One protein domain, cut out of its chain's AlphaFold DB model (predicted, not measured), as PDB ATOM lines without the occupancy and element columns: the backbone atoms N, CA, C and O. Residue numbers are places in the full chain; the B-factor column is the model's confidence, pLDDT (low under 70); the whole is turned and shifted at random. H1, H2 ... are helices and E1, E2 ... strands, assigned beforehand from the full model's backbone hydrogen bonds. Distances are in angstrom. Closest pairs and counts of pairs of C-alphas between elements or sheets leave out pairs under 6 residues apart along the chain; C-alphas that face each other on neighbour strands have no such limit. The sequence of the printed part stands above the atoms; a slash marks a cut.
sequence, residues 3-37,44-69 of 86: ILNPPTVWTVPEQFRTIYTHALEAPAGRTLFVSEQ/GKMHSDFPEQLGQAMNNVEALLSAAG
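This is residues 3 to 37 and 44 to 69 of the 86 residues of an uncharacterized protein of Rhizobium mesoamericanum STM3625 (UniProt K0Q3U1). Little regular structure is present: one long helix, H1, has a tiny hairpin, E1 and E2, near residues 61 to 67, while residues 3 to 22 form a long loop with no named element. Residues 48 to 53 stick out at the helix's other end. The printed part has 61 residues, 24 of them in named elements, in the order E1, E2, H1; the sheet is antiparallel and the class mixed. It is only just compact, close to loose, with a radius of gyration of the C-alphas of 12.4 A and spans of 39 by 26 by 16 A.

E1 is residues 23 to 25, beginning at C-alpha 23 (-4.729, 76.857, -27.639), and E2 is residues 32 to 34. H1, residues 50 to 67, is 25.7 A long and ends at C-alpha 67 (3.153, 72.264, -26.044).

The hairpin E1 and E2 has N 24 and O 33 within hydrogen-bond range, 2.9 A. Residues 3 to 4 pair antiparallel with residues 23 to 24 of E1. The closest C-alphas of E1 and H1 are those of Ala 23 and Leu 64, 6.8 A. In H1 every O i to N i+4 pair is within hydrogen-bond range.

Residues 38 to 43 are not printed; C-alphas 37 and 44 are 12.4 A apart across the cut. No printed residue is under 70 in pLDDT.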
ATOM      1  N   ILE A   3      -4.676  71.848 -32.653       95.31
ATOM      2  CA  ILE A   3      -5.366  72.035 -31.373       95.31
ATOM      3  C   ILE A   3      -4.438  71.542 -30.260       95.31
ATOM      4  O   ILE A   3      -3.846  70.466 -30.387       95.31
ATOM      5  N   LEU A   4      -4.311  72.309 -29.180       96.31
ATOM      6  CA  LEU A   4      -3.434  72.006 -28.053       96.31
ATOM      7  C   LEU A   4      -4.239  71.999 -26.751       96.31
ATOM      8  O   LEU A   4      -4.622  73.044 -26.239       96.31
ATOM      9  N   ASN A   5      -4.459  70.798 -26.211       96.81
ATOM     10  CA  ASN A   5      -5.055  70.563 -24.892       96.81
ATOM     11  C   ASN A   5      -4.162  69.576 -24.112       96.81
ATOM     12  O   ASN A   5      -4.528  68.407 -23.971       96.81
ATOM     13  N   PRO A   6      -2.947  69.980 -23.705       96.00
ATOM     14  CA  PRO A   6      -2.036  69.079 -23.011       96.00
ATOM     15  C   PRO A   6      -2.586  68.713 -21.619       96.00
ATOM     16  O   PRO A   6      -3.267  69.530 -21.002       96.00
ATOM     17  N   PRO A   7      -2.251  67.525 -21.078       95.12
ATOM     18  CA  PRO A   7      -2.692  67.102 -19.744       95.12
ATOM     19  C   PRO A   7      -2.046  67.911 -18.605       95.12
ATOM     20  O   PRO A   7      -2.396  67.738 -17.445       95.12
ATOM     21  N   THR A   8      -1.086  68.778 -18.931       95.19
ATOM     22  CA  THR A   8      -0.457  69.741 -18.018       95.19
ATOM     23  C   THR A   8      -1.304  70.995 -17.790       95.19
ATOM     24  O   THR A   8      -0.897  71.860 -17.023       95.19
ATOM     25  N   VAL A   9      -2.471  71.098 -18.433       96.31
ATOM     26  CA  VAL A   9      -3.518  72.085 -18.148       96.31
ATOM     27  C   VAL A   9      -4.799  71.312 -17.831       96.31
ATOM     28  O   VAL A   9      -4.973  70.176 -18.278       96.31
ATOM     29  N   TRP A  10      -5.694  71.907 -17.039       95.69
ATOM     30  CA  TRP A  10      -6.948  71.269 -16.642       95.69
ATOM     31  C   TRP A  10      -7.726  70.716 -17.847       95.69
ATOM     32  O   TRP A  10      -7.754  71.296 -18.936       95.69
ATOM     33  N   THR A  11      -8.358  69.559 -17.664       95.56
ATOM     34  CA  THR A  11      -9.019  68.859 -18.772       95.56
ATOM     35  C   THR A  11     -10.279  69.595 -19.210       95.56
ATOM     36  O   THR A  11     -11.188  69.786 -18.408       95.56
ATOM     37  N   VAL A  12     -10.380  69.919 -20.505       93.50
ATOM     38  CA  VAL A  12     -11.604  70.489 -21.089       93.50
ATOM     39  C   VAL A  12     -12.749  69.464 -20.996       93.50
ATOM     40  O   VAL A  12     -12.642  68.377 -21.593       93.50
ATOM     41  N   PRO A  13     -13.850  69.787 -20.288       93.25
ATOM     42  CA  PRO A  13     -15.017  68.924 -20.178       93.25
ATOM     43  C   PRO A  13     -15.599  68.620 -21.553       93.25
ATOM     44  O   PRO A  13     -15.601  69.476 -22.438       93.25
ATOM     45  N   GLU A  14     -16.096  67.398 -21.735       94.81
ATOM     46  CA  GLU A  14     -16.545  66.894 -23.036       94.81
ATOM     47  C   GLU A  14     -17.555  67.822 -23.716       94.81
ATOM     48  O   GLU A  14     -17.394  68.142 -24.894       94.81
ATOM     49  N   GLN A  15     -18.513  68.348 -22.950       96.50
ATOM     50  CA  GLN A  15     -19.555  69.248 -23.439       96.50
ATOM     51  C   GLN A  15     -19.032  70.567 -24.032       96.50
ATOM     52  O   GLN A  15     -19.754  71.217 -24.783       96.50
ATOM     53  N   PHE A  16     -17.797  70.971 -23.717       94.50
ATOM     54  CA  PHE A  16     -17.207  72.222 -24.201       94.50
ATOM     55  C   PHE A  16     -16.195  72.023 -25.336       94.50
ATOM     56  O   PHE A  16     -15.790  72.998 -25.964       94.50
ATOM     57  N   ARG A  17     -15.805  70.783 -25.664       93.44
ATOM     58  CA  ARG A  17     -14.739  70.508 -26.652       93.44
ATOM     59  C   ARG A  17     -15.071  70.946 -28.079       93.44
ATOM     60  O   ARG A  17     -14.165  71.087 -28.892       93.44
ATOM     61  N   THR A  18     -16.348  71.151 -28.400       95.00
ATOM     62  CA  THR A  18     -16.788  71.642 -29.716       95.00
ATOM     63  C   THR A  18     -16.660  73.158 -29.864       95.00
ATOM     64  O   THR A  18     -16.624  73.649 -30.988       95.00
ATOM     65  N   ILE A  19     -16.588  73.891 -28.749       95.19
ATOM     66  CA  ILE A  19     -16.587  75.361 -28.714       95.19
ATOM     67  C   ILE A  19     -15.344  75.954 -28.042       95.19
ATOM     68  O   ILE A  19     -15.179  77.171 -28.044       95.19
ATOM     69  N   TYR A  20     -14.476  75.122 -27.463       95.31
ATOM     70  CA  TYR A  20     -13.324  75.570 -26.692       95.31
ATOM     71  C   TYR A  20     -12.113  74.640 -26.846       95.31
ATOM     72  O   TYR A  20     -12.220  73.412 -26.811       95.31
ATOM     73  N   THR A  21     -10.935  75.252 -26.931       96.94
ATOM     74  CA  THR A  21      -9.629  74.617 -26.730       96.94
ATOM     75  C   THR A  21      -8.710  75.591 -26.003       96.94
ATOM     76  O   THR A  21      -8.881  76.804 -26.126       96.94
ATOM     77  N   HIS A  22      -7.731  75.075 -25.261       97.50
ATOM     78  CA  HIS A  22      -6.764  75.912 -24.555       97.50
ATOM     79  C   HIS A  22      -5.871  76.709 -25.499       97.50
ATOM     80  O   HIS A  22      -5.616  77.884 -25.244       97.50
ATOM     81  N   ALA A  23      -5.425  76.109 -26.604       97.38
ATOM     82  CA  ALA A  23      -4.729  76.857 -27.639       97.38
ATOM     83  C   ALA A  23      -4.891  76.269 -29.043       97.38
ATOM     84  O   ALA A  23      -5.111  75.069 -29.238       97.38
ATOM     85  N   LEU A  24      -4.730  77.143 -30.034       96.25
ATOM     86  CA  LEU A  24      -4.751  76.821 -31.452       96.25
ATOM     87  C   LEU A  24      -3.515  77.408 -32.137       96.25
ATOM     88  O   LEU A  24      -3.322  78.625 -32.180       96.25
ATOM     89  N   GLU A  25      -2.705  76.542 -32.732       95.56
ATOM     90  CA  GLU A  25      -1.599  76.952 -33.594       95.56
ATOM     91  C   GLU A  25      -2.110  77.181 -35.026       95.56
ATOM     92  O   GLU A  25      -2.734  76.297 -35.645       95.56
ATOM     93  N   ALA A  26      -1.860  78.381 -35.558       93.25
ATOM     94  CA  ALA A  26      -2.240  78.748 -36.918       93.25
ATOM     95  C   ALA A  26      -1.456  77.916 -37.963       93.25
ATOM     96  O   ALA A  26      -0.301  77.580 -37.730       93.25
ATOM     97  N   PRO A  27      -2.032  77.581 -39.140       85.75
ATOM     98  CA  PRO A  27      -1.335  76.792 -40.167       85.75
ATOM     99  C   PRO A  27      -0.085  77.453 -40.747       85.75
ATOM    100  O   PRO A  27       0.795  76.756 -41.239       85.75
ATOM    101  N   ALA A  28      -0.069  78.784 -40.785       86.00
ATOM    102  CA  ALA A  28       0.970  79.572 -41.423       86.00
ATOM    103  C   ALA A  28       1.495  80.611 -40.430       86.00
ATOM    104  O   ALA A  28       0.714  81.319 -39.793       86.00
ATOM    105  N   GLY A  29       2.820  80.705 -40.323       76.94
ATOM    106  CA  GLY A  29       3.502  81.556 -39.350       76.94
ATOM    107  C   GLY A  29       3.816  80.840 -38.034       76.94
ATOM    108  O   GLY A  29       3.793  79.617 -37.957       76.94
ATOM    109  N   ARG A  30       4.152  81.625 -37.001       82.69
ATOM    110  CA  ARG A  30       4.449  81.159 -35.631       82.69
ATOM    111  C   ARG A  30       3.484  81.782 -34.617       82.69
ATOM    112  O   ARG A  30       3.899  82.211 -33.545       82.69
ATOM    113  N   THR A  31       2.211  81.894 -34.987       93.56
ATOM    114  CA  THR A  31       1.180  82.492 -34.131       93.56
ATOM    115  C   THR A  31       0.430  81.403 -33.382       93.56
ATOM    116  O   THR A  31      -0.148  80.501 -33.993       93.56
ATOM    117  N   LEU A  32       0.411  81.532 -32.059       95.44
ATOM    118  CA  LEU A  32      -0.391  80.719 -31.161       95.44
ATOM    119  C   LEU A  32      -1.530  81.577 -30.605       95.44
ATOM    120  O   LEU A  32      -1.277  82.608 -29.984       95.44
ATOM    121  N   PHE A  33      -2.771  81.152 -30.820       96.12
ATOM    122  CA  PHE A  33      -3.928  81.728 -30.142       96.12
ATOM    123  C   PHE A  33      -4.151  80.948 -28.854       96.12
ATOM    124  O   PHE A  33      -4.376  79.741 -28.903       96.12
ATOM    125  N   VAL A  34      -4.054  81.631 -27.718       97.00
ATOM    126  CA  VAL A  34      -4.233  81.050 -26.385       97.00
ATOM    127  C   VAL A  34      -5.540  81.585 -25.816       97.00
ATOM    128  O   VAL A  34      -5.783  82.792 -25.864       97.00
ATOM    129  N   SER A  35      -6.384  80.686 -25.325       97.19
ATOM    130  CA  SER A  35      -7.589  81.047 -24.582       97.19
ATOM    131  C   SER A  35      -7.232  81.652 -23.222       97.19
ATOM    132  O   SER A  35      -6.079  81.628 -22.795       97.19
ATOM    133  N   GLU A  36      -8.218  82.221 -22.532       94.31
ATOM    134  CA  GLU A  36      -8.008  82.723 -21.176       94.31
ATOM    135  C   GLU A  36      -7.535  81.602 -20.244       94.31
ATOM    136  O   GLU A  36      -8.169  80.550 -20.143       94.31
ATOM    137  N   GLN A  37      -6.437  81.858 -19.531       96.00
ATOM    138  CA  GLN A  37      -5.890  80.921 -18.561       96.00
ATOM    139  C   GLN A  37      -6.262  81.350 -17.145       96.00
ATOM    140  O   GLN A  37      -5.822  82.387 -16.654       96.00
ATOM    141  N   GLY A  44      -7.911  70.177 -11.900       93.00
ATOM    142  CA  GLY A  44      -9.161  70.925 -11.987       93.00
ATOM    143  C   GLY A  44      -9.464  71.800 -10.771       93.00
ATOM    144  O   GLY A  44     -10.529  72.420 -10.739       93.00
ATOM    145  N   LYS A  45      -8.573  71.880  -9.775       93.88
ATOM    146  CA  LYS A  45      -8.779  72.724  -8.589       93.88
ATOM    147  C   LYS A  45      -8.206  74.119  -8.777       93.88
ATOM    148  O   LYS A  45      -7.162  74.302  -9.391       93.88
ATOM    149  N   MET A  46      -8.877  75.103  -8.192       93.00
ATOM    150  CA  MET A  46      -8.393  76.477  -8.113       93.00
ATOM    151  C   MET A  46      -7.803  76.736  -6.726       93.00
ATOM    152  O   MET A  46      -8.394  76.333  -5.722       93.00
ATOM    153  N   HIS A  47      -6.653  77.405  -6.673       87.94
ATOM    154  CA  HIS A  47      -6.037  77.845  -5.417       87.94
ATOM    155  C   HIS A  47      -6.922  78.865  -4.682       87.94
ATOM    156  O   HIS A  47      -7.717  79.555  -5.320       87.94
ATOM    157  N   SER A  48      -6.810  78.987  -3.355       88.56
ATOM    158  CA  SER A  48      -7.604  79.964  -2.585       88.56
ATOM    159  C   SER A  48      -7.052  81.383  -2.682       88.56
ATOM    160  O   SER A  48      -7.821  82.344  -2.673       88.56
ATOM    161  N   ASP A  49      -5.732  81.508  -2.796       94.50
ATOM    162  CA  ASP A  49      -5.044  82.781  -2.649       94.50
ATOM    163  C   ASP A  49      -4.724  83.379  -4.019       94.50
ATOM    164  O   ASP A  49      -4.262  82.696  -4.935       94.50
ATOM    165  N   PHE A  50      -4.945  84.688  -4.160       94.31
ATOM    166  CA  PHE A  50      -4.761  85.384  -5.435       94.31
ATOM    167  C   PHE A  50      -3.354  85.209  -6.041       94.31
ATOM    168  O   PHE A  50      -3.274  84.904  -7.232       94.31
ATOM    169  N   PRO A  51      -2.241  85.344  -5.285       95.69
ATOM    170  CA  PRO A  51      -0.908  85.145  -5.853       95.69
ATOM    171  C   PRO A  51      -0.700  83.733  -6.408       95.69
ATOM    172  O   PRO A  51      -0.061  83.571  -7.445       95.69
ATOM    173  N   GLU A  52      -1.269  82.718  -5.755       94.56
ATOM    174  CA  GLU A  52      -1.189  81.335  -6.223       94.56
ATOM    175  C   GLU A  52      -2.034  81.119  -7.481       94.56
ATOM    176  O   GLU A  52      -1.568  80.490  -8.428       94.56
ATOM    177  N   GLN A  53      -3.242  81.693  -7.539       95.88
ATOM    178  CA  GLN A  53      -4.067  81.650  -8.748       95.88
ATOM    179  C   GLN A  53      -3.368  82.332  -9.929       95.88
ATOM    180  O   GLN A  53      -3.345  81.780 -11.029       95.88
ATOM    181  N   LEU A  54      -2.767  83.503  -9.707       95.69
ATOM    182  CA  LEU A  54      -2.010  84.217 -10.732       95.69
ATOM    183  C   LEU A  54      -0.796  83.400 -11.190       95.69
ATOM    184  O   LEU A  54      -0.581  83.243 -12.391       95.69
ATOM    185  N   GLY A  55      -0.034  82.841 -10.247       95.06
ATOM    186  CA  GLY A  55       1.093  81.964 -10.553       95.06
ATOM    187  C   GLY A  55       0.663  80.753 -11.381       95.06
ATOM    188  O   GLY A  55       1.263  80.464 -12.414       95.06
ATOM    189  N   GLN A  56      -0.430  80.093 -10.996       97.12
ATOM    190  CA  GLN A  56      -0.961  78.949 -11.732       97.12
ATOM    191  C   GLN A  56      -1.469  79.336 -13.129       97.12
ATOM    192  O   GLN A  56      -1.240  78.594 -14.084       97.12
ATOM    193  N   ALA A  57      -2.108  80.499 -13.284       96.50
ATOM    194  CA  ALA A  57      -2.523  81.008 -14.589       96.50
ATOM    195  C   ALA A  57      -1.314  81.212 -15.520       96.50
ATOM    196  O   ALA A  57      -1.345  80.783 -16.675       96.50
ATOM    197  N   MET A  58      -0.221  81.784 -15.005       96.19
ATOM    198  CA  MET A  58       1.022  81.950 -15.765       96.19
ATOM    199  C   MET A  58       1.675  80.604 -16.105       96.19
ATOM    200  O   MET A  58       2.049  80.393 -17.259       96.19
ATOM    201  N   ASN A  59       1.712  79.653 -15.164       95.94
ATOM    202  CA  ASN A  59       2.189  78.288 -15.423       95.94
ATOM    203  C   ASN A  59       1.386  77.610 -16.546       95.94
ATOM    204  O   ASN A  59       1.948  76.938 -17.409       95.94
ATOM    205  N   ASN A  60       0.067  77.815 -16.568       97.06
ATOM    206  CA  ASN A  60      -0.806  77.283 -17.609       97.06
ATOM    207  C   ASN A  60      -0.515  77.910 -18.986       97.06
ATOM    208  O   ASN A  60      -0.606  77.213 -19.997       97.06
ATOM    209  N   VAL A  61      -0.156  79.198 -19.053       96.56
ATOM    210  CA  VAL A  61       0.306  79.841 -20.301       96.56
ATOM    211  C   VAL A  61       1.625  79.220 -20.766       96.56
ATOM    212  O   VAL A  61       1.747  78.835 -21.929       96.56
ATOM    213  N   GLU A  62       2.599  79.072 -19.868       95.81
ATOM    214  CA  GLU A  62       3.900  78.473 -20.187       95.81
ATOM    215  C   GLU A  62       3.772  77.022 -20.672       95.81
ATOM    216  O   GLU A  62       4.418  76.637 -21.650       95.81
ATOM    217  N   ALA A  63       2.878  76.238 -20.065       96.44
ATOM    218  CA  ALA A  63       2.582  74.875 -20.495       96.44
ATOM    219  C   ALA A  63       2.053  74.814 -21.940       96.44
ATOM    220  O   ALA A  63       2.434  73.920 -22.701       96.44
ATOM    221  N   LEU A  64       1.205  75.766 -22.345       96.88
ATOM    222  CA  LEU A  64       0.689  75.837 -23.716       96.88
ATOM    223  C   LEU A  64       1.747  76.292 -24.717       96.88
ATOM    224  O   LEU A  64       1.818  75.733 -25.813       96.88
ATOM    225  N   LEU A  65       2.585  77.260 -24.338       95.38
ATOM    226  CA  LEU A  65       3.735  77.656 -25.150       95.38
ATOM    227  C   LEU A  65       4.656  76.451 -25.380       95.38
ATOM    228  O   LEU A  65       4.963  76.131 -26.529       95.38
ATOM    229  N   SER A  66       4.996  75.719 -24.318       95.12
ATOM    230  CA  SER A  66       5.830  74.516 -24.401       95.12
ATOM    231  C   SER A  66       5.200  73.435 -25.292       95.12
ATOM    232  O   SER A  66       5.872  72.875 -26.160       95.12
ATOM    233  N   ALA A  67       3.885  73.201 -25.181       95.38
ATOM    234  CA  ALA A  67       3.153  72.264 -26.044       95.38
ATOM    235  C   ALA A  67       3.142  72.672 -27.536       95.38
ATOM    236  O   ALA A  67       3.000  71.818 -28.425       95.38
ATOM    237  N   ALA A  68       3.312  73.966 -27.819       94.50
ATOM    238  CA  ALA A  68       3.497  74.520 -29.158       94.50
ATOM    239  C   ALA A  68       4.975  74.542 -29.610       94.50
ATOM    240  O   ALA A  68       5.271  75.036 -30.696       94.50
ATOM    241  N   GLY A  69       5.916  74.035 -28.804       92.88
ATOM    242  CA  GLY A  69       7.353  74.133 -29.085       92.88
ATOM    243  C   GLY A  69       7.886  75.569 -29.004       92.88
ATOM    244  O   GLY A  69       8.851  75.920 -29.686       92.88
TER     245      GLY A  69